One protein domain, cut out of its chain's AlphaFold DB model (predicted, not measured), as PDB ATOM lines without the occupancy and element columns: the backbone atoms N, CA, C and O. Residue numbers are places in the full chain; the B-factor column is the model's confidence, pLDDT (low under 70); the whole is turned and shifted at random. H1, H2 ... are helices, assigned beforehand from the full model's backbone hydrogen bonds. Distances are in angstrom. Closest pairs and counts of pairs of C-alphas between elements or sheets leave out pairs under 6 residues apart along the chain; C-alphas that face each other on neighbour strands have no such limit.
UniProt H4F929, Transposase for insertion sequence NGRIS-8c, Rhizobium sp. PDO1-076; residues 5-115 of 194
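What this domain is: This is residues 5 to 115 of the 194 residues of the protein "Transposase for insertion sequence NGRIS-8c" of Rhizobium sp. PDO1-076 (UniProt H4F929). Helix H3 lies in the middle of a cluster of crossed helices, with H4, H5 and H6 packed round it. Beside this cluster stands H1, with H7 packed across it; short H8 follows H7 at the far end, and residues 28 to 33, after H2, stick out as a free loop. The printed part has 111 residues with eight named helices, H1 to H8 in order along the chain, and no named strand; its class is all helix. It is compact, with a radius of gyration of the C-alphas of 14.0 A, and its C-alphas span 38 by 32 by 24 A.

How they stand to each other: H1, residues 5 to 18, touches H7, residues 96 to 108, with residues 102 to 106 of H7 alone; the closest C-alphas, of Ala 15 and Ala 105, are 4.9 A apart, and the helices run opposite ways at a steep tilt of 64 degrees. H2, residues 20 to 26, touches no helix. It is close to but not clearly touching H3, residues 37 to 49, at the C-alphas of Phe 23 and Pro 37, 6.5 A apart. H3 touches H5, residues 66 to 72, at a steep tilt of 58 degrees, with the closest C-alphas, of Arg 42 and Val 72, 5.2 A apart. H4, residues 55 to 64, only just touches H3, with 3 pairs of C-alphas within 8 A, about perpendicular at 82 degrees; the closest C-alphas are those of Gln 47 and Leu 58, 6.6 A apart. H6, residues 83 to 93, touches H4 at the C-alphas of Arg 56 and Ala 83, 5.2 A apart. H6 also touches residues 37 to 40 of H3 alone, the closest C-alphas being those of Pro 37 and Val 93, 6.7 A apart. H8, residues 110 to 113, touches no helix. In H2, H3, H5, H6 and H7 every O i to N i+4 pair is within hydrogen-bond range; in H1 9 of 10 and in H4 5 of 6 are, and H8 is too short for such a pair.

Where its parts are: H1 begins at C-alpha 5, (151.199, 45.762, 51.866), and is 19.8 A long from first to last C-alpha. H3 is 18.2 A long and begins at C-alpha 37, (133.921, 46.979, 45.451). H7 is 17.9 A, H6 15.1 A and H4 14.9 A long. H2 and H5 have 7 residues each, and H8, 4 residues, ends at C-alpha 113, (151.081, 64.306, 48.093).

The domain as a whole: The two C-alphas farthest apart, those of Gly 31 and Arg 114, are 42.4 A apart. The printed part has no cut and no long link. The mean pLDDT of the printed part is 89.2, and residues 27 to 33 are under 70.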
ATOM      1  N   LEU A   5     152.667  45.829  51.909       93.38
ATOM      2  CA  LEU A   5     151.199  45.762  51.866       93.38
ATOM      3  C   LEU A   5     150.500  46.350  53.099       93.38
ATOM      4  O   LEU A   5     149.335  46.710  52.986       93.38
ATOM      5  N   ARG A   6     151.165  46.468  54.256       92.94
ATOM      6  CA  ARG A   6     150.575  47.140  55.421       92.94
ATOM      7  C   ARG A   6     150.367  48.627  55.170       92.94
ATOM      8  O   ARG A   6     149.235  49.089  55.217       92.94
ATOM      9  N   ALA A   7     151.434  49.332  54.801       92.12
ATOM     10  CA  ALA A   7     151.354  50.748  54.454       92.12
ATOM     11  C   ALA A   7     150.445  50.973  53.235       92.12
ATOM     12  O   ALA A   7     149.639  51.904  53.218       92.12
ATOM     13  N   THR A   8     150.522  50.083  52.239       93.69
ATOM     14  CA  THR A   8     149.645  50.145  51.065       93.69
ATOM     15  C   THR A   8     148.177  49.980  51.447       93.69
ATOM     16  O   THR A   8     147.342  50.720  50.938       93.69
ATOM     17  N   ARG A   9     147.833  49.054  52.352       95.06
ATOM     18  CA  ARG A   9     146.441  48.836  52.772       95.06
ATOM     19  C   ARG A   9     145.861  50.080  53.433       95.06
ATOM     20  O   ARG A   9     144.718  50.420  53.148       95.06
ATOM     21  N   ASP A  10     146.639  50.786  54.248       95.00
ATOM     22  CA  ASP A  10     146.179  52.013  54.907       95.00
ATOM     23  C   ASP A  10     145.892  53.136  53.900       95.00
ATOM     24  O   ASP A  10     144.900  53.858  54.035       95.00
ATOM     25  N   LEU A  11     146.735  53.275  52.872       95.19
ATOM     26  CA  LEU A  11     146.522  54.217  51.767       95.19
ATOM     27  C   LEU A  11     145.280  53.852  50.951       95.19
ATOM     28  O   LEU A  11     144.419  54.695  50.715       95.19
ATOM     29  N   VAL A  12     145.161  52.579  50.575       95.44
ATOM     30  CA  VAL A  12     144.025  52.066  49.803       95.44
ATOM     31  C   VAL A  12     142.724  52.241  50.578       95.44
ATOM     32  O   VAL A  12     141.748  52.705  50.009       95.44
ATOM     33  N   ASN A  13     142.698  51.948  51.879       95.19
ATOM     34  CA  ASN A  13     141.513  52.153  52.714       95.19
ATOM     35  C   ASN A  13     141.106  53.626  52.788       95.19
ATOM     36  O   ASN A  13     139.919  53.926  52.716       95.19
ATOM     37  N   SER A  14     142.084  54.529  52.890       94.88
ATOM     38  CA  SER A  14     141.820  55.972  52.911       94.88
ATOM     39  C   SER A  14     141.217  56.439  51.581       94.88
ATOM     40  O   SER A  14     140.242  57.182  51.581       94.88
ATOM     41  N   ALA A  15     141.739  55.950  50.451       95.06
ATOM     42  CA  ALA A  15     141.199  56.257  49.127       95.06
ATOM     43  C   ALA A  15     139.803  55.647  48.895       95.06
ATOM     44  O   ALA A  15     138.934  56.301  48.328       95.06
ATOM     45  N   LEU A  16     139.570  54.414  49.353       93.31
ATOM     46  CA  LEU A  16     138.272  53.743  49.236       93.31
ATOM     47  C   LEU A  16     137.186  54.437  50.064       93.31
ATOM     48  O   LEU A  16     136.071  54.566  49.577       93.31
ATOM     49  N   ALA A  17     137.514  54.948  51.254       92.94
ATOM     50  CA  ALA A  17     136.563  55.692  52.084       92.94
ATOM     51  C   ALA A  17     136.040  56.968  51.396       92.94
ATOM     52  O   ALA A  17     134.906  57.370  51.622       92.94
ATOM     53  N   VAL A  18     136.835  57.591  50.518       92.56
ATOM     54  CA  VAL A  18     136.402  58.752  49.713       92.56
ATOM     55  C   VAL A  18     135.405  58.351  48.614       92.56
ATOM     56  O   VAL A  18     134.665  59.191  48.106       92.56
ATOM     57  N   LEU A  19     135.383  57.075  48.226       88.94
ATOM     58  CA  LEU A  19     134.540  56.541  47.156       88.94
ATOM     59  C   LEU A  19     133.270  55.844  47.660       88.94
ATOM     60  O   LEU A  19     132.497  55.376  46.827       88.94
ATOM     61  N   ASP A  20     133.045  55.779  48.972       85.75
ATOM     62  CA  ASP A  20     131.983  54.975  49.595       85.75
ATOM     63  C   ASP A  20     130.585  55.300  49.032       85.75
ATOM     64  O   ASP A  20     129.840  54.408  48.618       85.75
ATOM     65  N   ASP A  21     130.277  56.589  48.857       82.12
ATOM     66  CA  ASP A  21     129.020  57.046  48.245       82.12
ATOM     67  C   ASP A  21     128.874  56.570  46.787       82.12
ATOM     68  O   ASP A  21     127.789  56.197  46.333       82.12
ATOM     69  N   ARG A  22     129.981  56.541  46.030       81.75
ATOM     70  CA  ARG A  22     129.987  56.079  44.632       81.75
ATOM     71  C   ARG A  22     129.822  54.566  44.551       81.75
ATOM     72  O   ARG A  22     129.130  54.079  43.659       81.75
ATOM     73  N   PHE A  23     130.427  53.821  45.473       81.81
ATOM     74  CA  PHE A  23     130.231  52.377  45.569       81.81
ATOM     75  C   PHE A  23     128.800  52.033  45.959       81.81
ATOM     76  O   PHE A  23     128.216  51.139  45.348       81.81
ATOM     77  N   SER A  24     128.204  52.794  46.874       77.69
ATOM     78  CA  SER A  24     126.804  52.630  47.269       77.69
ATOM     79  C   SER A  24     125.856  52.747  46.072       77.69
ATOM     80  O   SER A  24     124.965  51.921  45.903       77.69
ATOM     81  N   ALA A  25     126.110  53.685  45.155       77.00
ATOM     82  CA  ALA A  25     125.322  53.832  43.927       77.00
ATOM     83  C   ALA A  25     125.470  52.655  42.936       77.00
ATOM     84  O   ALA A  25     124.550  52.366  42.167       77.00
ATOM     85  N   LEU A  26     126.609  51.952  42.944       71.25
ATOM     86  CA  LEU A  26     126.856  50.776  42.093       71.25
ATOM     87  C   LEU A  26     126.198  49.494  42.636       71.25
ATOM     88  O   LEU A  26     126.082  48.494  41.912       71.25
ATOM     89  N   TYR A  27     125.765  49.512  43.898       66.00
ATOM     90  CA  TYR A  27     125.124  48.392  44.578       66.00
ATOM     91  C   TYR A  27     123.630  48.650  44.698       66.00
ATOM     92  O   TYR A  27     123.157  49.325  45.602       66.00
ATOM     93  N   LYS A  28     122.854  48.052  43.789       55.25
ATOM     94  CA  LYS A  28     121.420  47.877  44.030       55.25
ATOM     95  C   LYS A  28     121.229  46.877  45.170       55.25
ATOM     96  O   LYS A  28     121.838  45.811  45.149       55.25
ATOM     97  N   GLU A  29     120.322  47.183  46.096       51.44
ATOM     98  CA  GLU A  29     119.965  46.340  47.251       51.44
ATOM     99  C   GLU A  29     119.380  44.960  46.879       51.44
ATOM    100  O   GLU A  29     119.129  44.132  47.751       51.44
ATOM    101  N   THR A  30     119.149  44.671  45.593       42.19
ATOM    102  CA  THR A  30     118.440  43.466  45.143       42.19
ATOM    103  C   THR A  30     119.326  42.564  44.276       42.19
ATOM    104  O   THR A  30     119.665  42.909  43.143       42.19
ATOM    105  N   GLY A  31     119.673  41.377  44.788       53.91
ATOM    106  CA  GLY A  31     120.395  40.323  44.061       53.91
ATOM    107  C   GLY A  31     121.277  39.438  44.954       53.91
ATOM    108  O   GLY A  31     121.440  39.705  46.141       53.91
ATOM    109  N   ARG A  32     121.860  38.369  44.382       50.38
ATOM    110  CA  ARG A  32     122.866  37.511  45.053       50.38
ATOM    111  C   ARG A  32     123.998  38.392  45.616       50.38
ATOM    112  O   ARG A  32     124.402  39.308  44.897       50.38
ATOM    113  N   PRO A  33     124.552  38.110  46.817       56.41
ATOM    114  CA  PRO A  33     125.650  38.898  47.375       56.41
ATOM    115  C   PRO A  33     126.794  38.993  46.361       56.41
ATOM    116  O   PRO A  33     127.410  37.987  45.996       56.41
ATOM    117  N   SER A  34     127.013  40.199  45.839       71.06
ATOM    118  CA  SER A  34     128.085  40.491  44.890       71.06
ATOM    119  C   SER A  34     129.358  40.891  45.640       71.06
ATOM    120  O   SER A  34     129.324  41.208  46.829       71.06
ATOM    121  N   ILE A  35     130.509  40.780  44.978       83.69
ATOM    122  CA  ILE A  35     131.816  41.020  45.602       83.69
ATOM    123  C   ILE A  35     131.970  42.508  45.896       83.69
ATOM    124  O   ILE A  35     132.199  43.256  44.952       83.69
ATOM    125  N   ALA A  36     131.930  42.904  47.173       88.12
ATOM    126  CA  ALA A  36     132.080  44.296  47.609       88.12
ATOM    127  C   ALA A  36     133.207  45.045  46.849       88.12
ATOM    128  O   ALA A  36     134.310  44.488  46.719       88.12
ATOM    129  N   PRO A  37     132.979  46.271  46.330       88.62
ATOM    130  CA  PRO A  37     133.921  46.979  45.451       88.62
ATOM    131  C   PRO A  37     135.295  47.178  46.058       88.62
ATOM    132  O   PRO A  37     136.305  47.073  45.368       88.62
ATOM    133  N   GLU A  38     135.341  47.405  47.364       91.81
ATOM    134  CA  GLU A  38     136.555  47.603  48.143       91.81
ATOM    135  C   GLU A  38     137.413  46.341  48.103       91.81
ATOM    136  O   GLU A  38     138.628  46.400  47.900       91.81
ATOM    137  N   ARG A  39     136.775  45.174  48.266       93.88
ATOM    138  CA  ARG A  39     137.442  43.868  48.195       93.88
ATOM    139  C   ARG A  39     137.926  43.591  46.773       93.88
ATOM    140  O   ARG A  39     139.053  43.136  46.590       93.88
ATOM    141  N   LEU A  40     137.108  43.922  45.776       93.56
ATOM    142  CA  LEU A  40     137.446  43.764  44.365       93.56
ATOM    143  C   LEU A  40     138.663  44.618  43.970       93.56
ATOM    144  O   LEU A  40     139.630  44.093  43.424       93.56
ATOM    145  N   LEU A  41     138.661  45.911  44.310       94.00
ATOM    146  CA  LEU A  41     139.764  46.833  44.030       94.00
ATOM    147  C   LEU A  41     141.057  46.408  44.724       94.00
ATOM    148  O   LEU A  41     142.110  46.372  44.089       94.00
ATOM    149  N   ARG A  42     140.996  46.001  45.997       96.19
ATOM    150  CA  ARG A  42     142.177  45.469  46.700       96.19
ATOM    151  C   ARG A  42     142.730  44.215  46.017       96.19
ATOM    152  O   ARG A  42     143.943  44.074  45.894       96.19
ATOM    153  N   ALA A  43     141.870  43.319  45.540       96.62
ATOM    154  CA  ALA A  43     142.306  42.119  44.830       96.62
ATOM    155  C   ALA A  43     142.961  42.451  43.471       96.62
ATOM    156  O   ALA A  43     143.988  41.867  43.130       96.62
ATOM    157  N   ILE A  44     142.436  43.437  42.734       94.88
ATOM    158  CA  ILE A  44     143.055  43.948  41.494       94.88
ATOM    159  C   ILE A  44     144.437  44.548  41.788       94.88
ATOM    160  O   ILE A  44     145.398  44.277  41.073       94.88
ATOM    161  N   LEU A  45     144.574  45.307  42.877       95.56
ATOM    162  CA  LEU A  45     145.866  45.856  43.290       95.56
ATOM    163  C   LEU A  45     146.888  44.755  43.600       95.56
ATOM    164  O   LEU A  45     148.035  44.869  43.178       95.56
ATOM    165  N   LEU A  46     146.491  43.659  44.258       96.50
ATOM    166  CA  LEU A  46     147.379  42.500  44.436       96.50
ATOM    167  C   LEU A  46     147.802  41.892  43.100       96.50
ATOM    168  O   LEU A  46     148.972  41.547  42.929       96.50
ATOM    169  N   GLN A  47     146.872  41.784  42.148       93.31
ATOM    170  CA  GLN A  47     147.180  41.288  40.811       93.31
ATOM    171  C   GLN A  47     148.251  42.147  40.127       93.31
ATOM    172  O   GLN A  47     149.194  41.593  39.561       93.31
ATOM    173  N   LEU A  48     148.163  43.475  40.260       91.25
ATOM    174  CA  LEU A  48     149.154  44.421  39.743       91.25
ATOM    175  C   LEU A  48     150.494  44.329  40.490       91.25
ATOM    176  O   LEU A  48     151.530  44.115  39.863       91.25
ATOM    177  N   PHE A  49     150.491  44.429  41.824       92.81
ATOM    178  CA  PHE A  49     151.717  44.444  42.635       92.81
ATOM    179  C   PHE A  49     152.544  43.168  42.502       92.81
ATOM    180  O   PHE A  49     153.771  43.225  42.503       92.81
ATOM    181  N   TYR A  50     151.881  42.019  42.373       91.75
ATOM    182  CA  TYR A  50     152.541  40.719  42.273       91.75
ATOM    183  C   TYR A  50     152.584  40.172  40.848       91.75
ATOM    184  O   TYR A  50     152.989  39.026  40.655       91.75
ATOM    185  N   SER A  51     152.180  40.971  39.851       91.38
ATOM    186  CA  SER A  51     152.167  40.572  38.438       91.38
ATOM    187  C   SER A  51     151.460  39.225  38.203       91.38
ATOM    188  O   SER A  51     151.904  38.401  37.399       91.38
ATOM    189  N   ILE A  52     150.368  38.982  38.935       89.88
ATOM    190  CA  ILE A  52     149.606  37.730  38.870       89.88
ATOM    191  C   ILE A  52     148.924  37.670  37.506       89.88
ATOM    192  O   ILE A  52     148.218  38.589  37.096       89.88
ATOM    193  N   ARG A  53     149.154  36.582  36.771       85.94
ATOM    194  CA  ARG A  53     148.922  36.544  35.318       85.94
ATOM    195  C   ARG A  53     147.479  36.235  34.938       85.94
ATOM    196  O   ARG A  53     147.119  36.355  33.773       85.94
ATOM    197  N   SER A  54     146.659  35.809  35.896       91.06
ATOM    198  CA  SER A  54     145.243  35.534  35.669       91.06
ATOM    199  C   SER A  54     144.418  35.708  36.938       91.06
ATOM    200  O   SER A  54     144.929  35.625  38.054       91.06
ATOM    201  N   GLU A  55     143.115  35.918  36.769       94.38
ATOM    202  CA  GLU A  55     142.168  35.972  37.888       94.38
ATOM    203  C   GLU A  55     142.006  34.602  38.552       94.38
ATOM    204  O   GLU A  55     141.842  34.540  39.762       94.38
ATOM    205  N   ARG A  56     142.151  33.499  37.800       95.81
ATOM    206  CA  ARG A  56     142.184  32.142  38.375       95.81
ATOM    207  C   ARG A  56     143.343  31.987  39.355       95.81
ATOM    208  O   ARG A  56     143.121  31.607  40.495       95.81
ATOM    209  N   GLN A  57     144.544  32.392  38.941       96.38
ATOM    210  CA  GLN A  57     145.724  32.373  39.805       96.38
ATOM    211  C   GLN A  57     145.566  33.305  41.019       96.38
ATOM    212  O   GLN A  57     146.061  32.999  42.099       96.38
ATOM    213  N   LEU A  58     144.877  34.441  40.865       97.38
ATOM    214  CA  LEU A  58     144.557  35.325  41.987       97.38
ATOM    215  C   LEU A  58     143.618  34.638  42.989       97.38
ATOM    216  O   LEU A  58     143.872  34.723  44.186       97.38
ATOM    217  N   MET A  59     142.570  33.953  42.519       96.94
ATOM    218  CA  MET A  59     141.658  33.212  43.397       96.94
ATOM    219  C   MET A  59     142.385  32.059  44.101       96.94
ATOM    220  O   MET A  59     142.265  31.928  45.311       96.94
ATOM    221  N   GLU A  60     143.221  31.297  43.390       96.44
ATOM    222  CA  GLU A  60     144.060  30.246  43.988       96.44
ATOM    223  C   GLU A  60     144.963  30.810  45.093       96.44
ATOM    224  O   GLU A  60     145.008  30.271  46.191       96.44
ATOM    225  N   ARG A  61     145.634  31.943  44.847       96.88
ATOM    226  CA  ARG A  61     146.445  32.625  45.869       96.88
ATOM    227  C   ARG A  61     145.610  33.057  47.073       96.88
ATOM    228  O   ARG A  61     146.064  32.901  48.198       96.88
ATOM    229  N   LEU A  62     144.411  33.602  46.856       97.12
ATOM    230  CA  LEU A  62     143.506  34.002  47.940       97.12
ATOM    231  C   LEU A  62     143.000  32.813  48.764       97.12
ATOM    232  O   LEU A  62     142.541  33.022  49.886       97.12
ATOM    233  N   ASP A  63     143.085  31.593  48.243       95.44
ATOM    234  CA  ASP A  63     142.656  30.385  48.946       95.44
ATOM    235  C   ASP A  63     143.610  30.019  50.090       95.44
ATOM    236  O   ASP A  63     143.163  29.654  51.173       95.44
ATOM    237  N   PHE A  64     144.920  30.213  49.903       94.25
ATOM    238  CA  PHE A  64     145.931  29.789  50.882       94.25
ATOM    239  C   PHE A  64     146.793  30.919  51.468       94.25
ATOM    240  O   PHE A  64     147.381  30.756  52.537       94.25
ATOM    241  N   ASP A  65     146.914  32.069  50.800       96.25
ATOM    242  CA  ASP A  65     147.798  33.153  51.236       96.25
ATOM    243  C   ASP A  65     147.078  34.081  52.230       96.25
ATOM    244  O   ASP A  65     146.330  34.993  51.859       96.25
ATOM    245  N   LEU A  66     147.334  33.871  53.525       95.88
ATOM    246  CA  LEU A  66     146.741  34.665  54.608       95.88
ATOM    247  C   LEU A  66     147.055  36.164  54.501       95.88
ATOM    248  O   LEU A  66     146.236  36.989  54.911       95.88
ATOM    249  N   LEU A  67     148.207  36.546  53.936       96.00
ATOM    250  CA  LEU A  67     148.551  37.953  53.741       96.00
ATOM    251  C   LEU A  67     147.674  38.578  52.653       96.00
ATOM    252  O   LEU A  67     147.236  39.720  52.805       96.00
ATOM    253  N   PHE A  68     147.385  37.839  51.581       97.06
ATOM    254  CA  PHE A  68     146.494  38.306  50.518       97.06
ATOM    255  C   PHE A  68     145.053  38.402  51.010       97.06
ATOM    256  O   PHE A  68     144.406  39.428  50.792       97.06
ATOM    257  N   ARG A  69     144.573  37.390  51.742       97.12
ATOM    258  CA  ARG A  69     143.242  37.415  52.370       97.12
ATOM    259  C   ARG A  69     143.092  38.616  53.291       97.12
ATOM    260  O   ARG A  69     142.157  39.405  53.134       97.12
ATOM    261  N   TRP A  70     144.082  38.827  54.161       96.88
ATOM    262  CA  TRP A  70     144.149  39.997  55.025       96.88
ATOM    263  C   TRP A  70     144.123  41.294  54.214       96.88
ATOM    264  O   TRP A  70     143.305  42.164  54.507       96.88
ATOM    265  N   PHE A  71     144.953  41.421  53.172       97.50
ATOM    266  CA  PHE A  71     145.032  42.628  52.345       97.50
ATOM    267  C   PHE A  71     143.746  42.916  51.570       97.50
ATOM    268  O   PHE A  71     143.417  44.081  51.367       97.50
ATOM    269  N   VAL A  72     142.984  41.898  51.186       96.69
ATOM    270  CA  VAL A  72     141.678  42.061  50.536       96.69
ATOM    271  C   VAL A  72     140.577  42.370  51.557       96.69
ATOM    272  O   VAL A  72     139.667  43.154  51.281       96.69
ATOM    273  N   GLY A  73     140.711  41.865  52.786       95.56
ATOM    274  CA  GLY A  73     139.674  41.924  53.819       95.56
ATOM    275  C   GLY A  73     138.721  40.728  53.779       95.56
ATOM    276  O   GLY A  73     137.542  40.892  54.088       95.56
ATOM    277  N   LEU A  74     139.231  39.565  53.364       95.31
ATOM    278  CA  LEU A  74     138.592  38.265  53.562       95.31
ATOM    279  C   LEU A  74     138.973  37.726  54.946       95.31
ATOM    280  O   LEU A  74     140.134  37.840  55.352       95.31
ATOM    281  N   GLY A  75     138.005  37.148  55.659       93.50
ATOM    282  CA  GLY A  75     138.249  36.376  56.879       93.50
ATOM    283  C   GLY A  75     139.112  35.143  56.598       93.50
ATOM    284  O   GLY A  75     139.395  34.838  55.446       93.50
ATOM    285  N   VAL A  76     139.554  34.412  57.619       91.56
ATOM    286  CA  VAL A  76     140.358  33.191  57.393       91.56
ATOM    287  C   VAL A  76     139.521  32.111  56.700       91.56
ATOM    288  O   VAL A  76     139.978  31.557  55.709       91.56
ATOM    289  N   ASP A  77     138.267  31.939  57.122       91.62
ATOM    290  CA  ASP A  77     137.381  30.864  56.649       91.62
ATOM    291  C   ASP A  77     136.391  31.293  55.549       91.62
ATOM    292  O   ASP A  77     135.592  30.486  55.076       91.62
ATOM    293  N   ASP A  78     136.415  32.564  55.124       92.38
ATOM    294  CA  ASP A  78     135.522  33.055  54.064       92.38
ATOM    295  C   ASP A  78     135.754  32.286  52.739       92.38
ATOM    296  O   ASP A  78     136.898  32.112  52.311       92.38
ATOM    297  N   PRO A  79     134.716  31.875  51.998       92.81
ATOM    298  CA  PRO A  79     134.931  31.256  50.695       92.81
ATOM    299  C   PRO A  79     135.551  32.258  49.708       92.81
ATOM    300  O   PRO A  79     135.131  33.418  49.628       92.81
ATOM    301  N   VAL A  80     136.530  31.805  48.919       94.75
ATOM    302  CA  VAL A  80     137.066  32.595  47.801       94.75
ATOM    303  C   VAL A  80     136.056  32.626  46.655       94.75
ATOM    304  O   VAL A  80     135.264  31.703  46.454       94.75
ATOM    305  N   TRP A  81     136.061  33.715  45.891       93.69
ATOM    306  CA  TRP A  81     135.179  33.871  44.743       93.69
ATOM    307  C   TRP A  81     135.604  32.996  43.565       93.69
ATOM    308  O   TRP A  81     136.783  32.744  43.337       93.69
ATOM    309  N   ASP A  82     134.634  32.608  42.741       93.25
ATOM    310  CA  ASP A  82     134.940  32.032  41.438       93.25
ATOM    311  C   ASP A  82     135.523  33.100  40.490       93.25
ATOM    312  O   ASP A  82     135.039  34.237  40.427       93.25
ATOM    313  N   ALA A  83     136.525  32.716  39.695       93.00
ATOM    314  CA  ALA A  83     137.227  33.626  38.792       93.00
ATOM    315  C   ALA A  83     136.301  34.264  37.740       93.00
ATOM    316  O   ALA A  83     136.482  35.428  37.394       93.00
ATOM    317  N   SER A  84     135.274  33.553  37.256       90.88
ATOM    318  CA  SER A  84     134.321  34.129  36.296       90.88
ATOM    319  C   SER A  84     133.413  35.175  36.950       90.88
ATOM    320  O   SER A  84     133.073  36.187  36.331       90.88
ATOM    321  N   THR A  85     133.061  34.966  38.222       90.94
ATOM    322  CA  THR A  85     132.306  35.938  39.022       90.94
ATOM    323  C   THR A  85     133.149  37.179  39.281       90.94
ATOM    324  O   THR A  85     132.652  38.296  39.127       90.94
ATOM    325  N   PHE A  86     134.429  36.996  39.610       92.81
ATOM    326  CA  PHE A  86     135.379  38.090  39.769       92.81
ATOM    327  C   PHE A  86     135.502  38.922  38.486       92.81
ATOM    328  O   PHE A  86     135.282  40.130  38.529       92.81
ATOM    329  N   SER A  87     135.722  38.273  37.337       90.69
ATOM    330  CA  SER A  87     135.850  38.938  36.032       90.69
ATOM    331  C   SER A  87     134.644  39.814  35.686       90.69
ATOM    332  O   SER A  87     134.779  40.980  35.317       90.69
ATOM    333  N   LYS A  88     133.431  39.275  35.874       89.12
ATOM    334  CA  LYS A  88     132.179  40.002  35.610       89.12
ATOM    335  C   LYS A  88     132.014  41.210  36.529       89.12
ATOM    336  O   LYS A  88     131.596  42.272  36.075       89.12
ATOM    337  N   ASN A  89     132.342  41.063  37.813       89.12
ATOM    338  CA  ASN A  89     132.274  42.178  38.756       89.12
ATOM    339  C   ASN A  89     133.340  43.232  38.458       89.12
ATOM    340  O   ASN A  89     133.024  44.414  38.518       89.12
ATOM    341  N   ARG A  90     134.555  42.829  38.067       90.38
ATOM    342  CA  ARG A  90     135.625  43.746  37.656       90.38
ATOM    343  C   ARG A  90     135.174  44.643  36.516       90.38
ATOM    344  O   ARG A  90     135.251  45.854  36.660       90.38
ATOM    345  N   THR A  91     134.655  44.074  35.430       87.75
ATOM    346  CA  THR A  91     134.187  44.865  34.278       87.75
ATOM    347  C   THR A  91     133.029  45.798  34.643       87.75
ATOM    348  O   THR A  91     132.909  46.875  34.074       87.75
ATOM    349  N   ARG A  92     132.185  45.412  35.608       84.62
ATOM    350  CA  ARG A  92     131.067  46.241  36.086       84.62
ATOM    351  C   ARG A  92     131.508  47.389  37.001       84.62
ATOM    352  O   ARG A  92     130.895  48.445  36.969       84.62
ATOM    353  N   VAL A  93     132.497  47.151  37.863       84.00
ATOM    354  CA  VAL A  93     132.896  48.077  38.941       84.00
ATOM    355  C   VAL A  93     134.051  48.980  38.526       84.00
ATOM    356  O   VAL A  93     134.096  50.133  38.941       84.00
ATOM    357  N   LEU A  94     134.995  48.480  37.728       87.00
ATOM    358  CA  LEU A  94     136.172  49.234  37.306       87.00
ATOM    359  C   LEU A  94     135.838  50.121  36.099       87.00
ATOM    360  O   LEU A  94     136.370  49.932  35.008       87.00
ATOM    361  N   THR A  95     134.917  51.060  36.302       87.38
ATOM    362  CA  THR A  95     134.607  52.101  35.321       87.38
ATOM    363  C   THR A  95     135.681  53.187  35.335       87.38
ATOM    364  O   THR A  95     136.480  53.281  36.274       87.38
ATOM    365  N   GLU A  96     135.695  54.026  34.300       84.56
ATOM    366  CA  GLU A  96     136.605  55.169  34.217       84.56
ATOM    367  C   GLU A  96     136.444  56.101  35.428       84.56
ATOM    368  O   GLU A  96     137.435  56.496  36.041       84.56
ATOM    369  N   GLU A  97     135.210  56.365  35.857       87.81
ATOM    370  CA  GLU A  97     134.910  57.253  36.982       87.81
ATOM    371  C   GLU A  97     135.420  56.704  38.321       87.81
ATOM    372  O   GLU A  97     135.895  57.465  39.174       87.81
ATOM    373  N   ILE A  98     135.337  55.384  38.520       89.38
ATOM    374  CA  ILE A  98     135.863  54.722  39.718       89.38
ATOM    375  C   ILE A  98     137.388  54.703  39.689       89.38
ATOM    376  O   ILE A  98     138.016  55.032  40.695       89.38
ATOM    377  N   ALA A  99     137.994  54.367  38.548       89.06
ATOM    378  CA  ALA A  99     139.445  54.337  38.402       89.06
ATOM    379  C   ALA A  99     140.065  55.730  38.615       89.06
ATOM    380  O   ALA A  99     140.988  55.881  39.422       89.06
ATOM    381  N   GLN A 100     139.523  56.757  37.955       90.94
ATOM    382  CA  GLN A 100     139.955  58.145  38.120       90.94
ATOM    383  C   GLN A 100     139.707  58.642  39.543       90.94
ATOM    384  O   GLN A 100     140.594  59.245  40.145       90.94
ATOM    385  N   GLY A 101     138.531  58.353  40.110       93.06
ATOM    386  CA  GLY A 101     138.198  58.733  41.481       93.06
ATOM    387  C   GLY A 101     139.156  58.125  42.505       93.06
ATOM    388  O   GLY A 101     139.645  58.830  43.385       93.06
ATOM    389  N   PHE A 102     139.475  56.838  42.358       94.31
ATOM    390  CA  PHE A 102     140.420  56.139  43.226       94.31
ATOM    391  C   PHE A 102     141.818  56.742  43.143       94.31
ATOM    392  O   PHE A 102     142.427  57.038  44.173       94.31
ATOM    393  N   LEU A 103     142.321  56.963  41.926       92.62
ATOM    394  CA  LEU A 103     143.648  57.536  41.736       92.62
ATOM    395  C   LEU A 103     143.714  58.979  42.257       92.62
ATOM    396  O   LEU A 103     144.671  59.332  42.940       92.62
ATOM    397  N   ALA A 104     142.683  59.790  42.015       94.06
ATOM    398  CA  ALA A 104     142.596  61.151  42.535       94.06
ATOM    399  C   ALA A 104     142.588  61.179  44.073       94.06
ATOM    400  O   ALA A 104     143.308  61.978  44.678       94.06
ATOM    401  N   ALA A 105     141.826  60.283  44.710       95.25
ATOM    402  CA  ALA A 105     141.798  60.151  46.165       95.25
ATOM    403  C   ALA A 105     143.169  59.729  46.717       95.25
ATOM    404  O   ALA A 105     143.660  60.325  47.677       95.25
ATOM    405  N   LEU A 106     143.828  58.763  46.069       94.56
ATOM    406  CA  LEU A 106     145.160  58.300  46.453       94.56
ATOM    407  C   LEU A 106     146.214  59.412  46.338       94.56
ATOM    408  O   LEU A 106     146.981  59.625  47.272       94.56
ATOM    409  N   LEU A 107     146.239  60.142  45.220       93.00
ATOM    410  CA  LEU A 107     147.182  61.244  44.986       93.00
ATOM    411  C   LEU A 107     146.936  62.443  45.917       93.00
ATOM    412  O   LEU A 107     147.858  63.210  46.201       93.00
ATOM    413  N   SER A 108     145.709  62.591  46.419       93.25
ATOM    414  CA  SER A 108     145.335  63.642  47.370       93.25
ATOM    415  C   SER A 108     145.690  63.309  48.824       93.25
ATOM    416  O   SER A 108     145.727  64.220  49.658       93.25
ATOM    417  N   ASP A 109     145.977  62.043  49.152       93.69
ATOM    418  CA  ASP A 109     146.399  61.640  50.497       93.69
ATOM    419  C   ASP A 109     147.684  62.383  50.886       93.69
ATOM    420  O   ASP A 109     148.664  62.398  50.142       93.69
ATOM    421  N   ARG A 110     147.716  62.989  52.079       91.25
ATOM    422  CA  ARG A 110     148.855  63.799  52.551       91.25
ATOM    423  C   ARG A 110     150.189  63.049  52.502       91.25
ATOM    424  O   ARG A 110     151.225  63.676  52.289       91.25
ATOM    425  N   ARG A 111     150.181  61.730  52.719       91.44
ATOM    426  CA  ARG A 111     151.382  60.883  52.666       91.44
ATOM    427  C   ARG A 111     151.914  60.768  51.242       91.44
ATOM    428  O   ARG A 111     153.123  60.828  51.060       91.44
ATOM    429  N   VAL A 112     151.023  60.646  50.258       90.69
ATOM    430  CA  VAL A 112     151.365  60.537  48.832       90.69
ATOM    431  C   VAL A 112     151.698  61.907  48.262       90.69
ATOM    432  O   VAL A 112     152.724  62.058  47.615       90.69
ATOM    433  N   LYS A 113     150.902  62.933  48.577       88.44
ATOM    434  CA  LYS A 113     151.081  64.306  48.093       88.44
ATOM    435  C   LYS A 113     152.467  64.872  48.407       88.44
ATOM    436  O   LYS A 113     153.015  65.612  47.604       88.44
ATOM    437  N   ARG A 114     153.058  64.494  49.545       88.12
ATOM    438  CA  ARG A 114     154.435  64.871  49.924       88.12
ATOM    439  C   ARG A 114     155.527  64.224  49.066       88.12
ATOM    440  O   ARG A 114     156.663  64.678  49.122       88.12
ATOM    441  N   LEU A 115     155.201  63.159  48.339       86.38
ATOM    442  CA  LEU A 115     156.097  62.459  47.415       86.38
ATOM    443  C   LEU A 115     155.950  62.971  45.975       86.38
ATOM    444  O   LEU A 115     156.733  62.585  45.112       86.38
TER     445      LEU A 115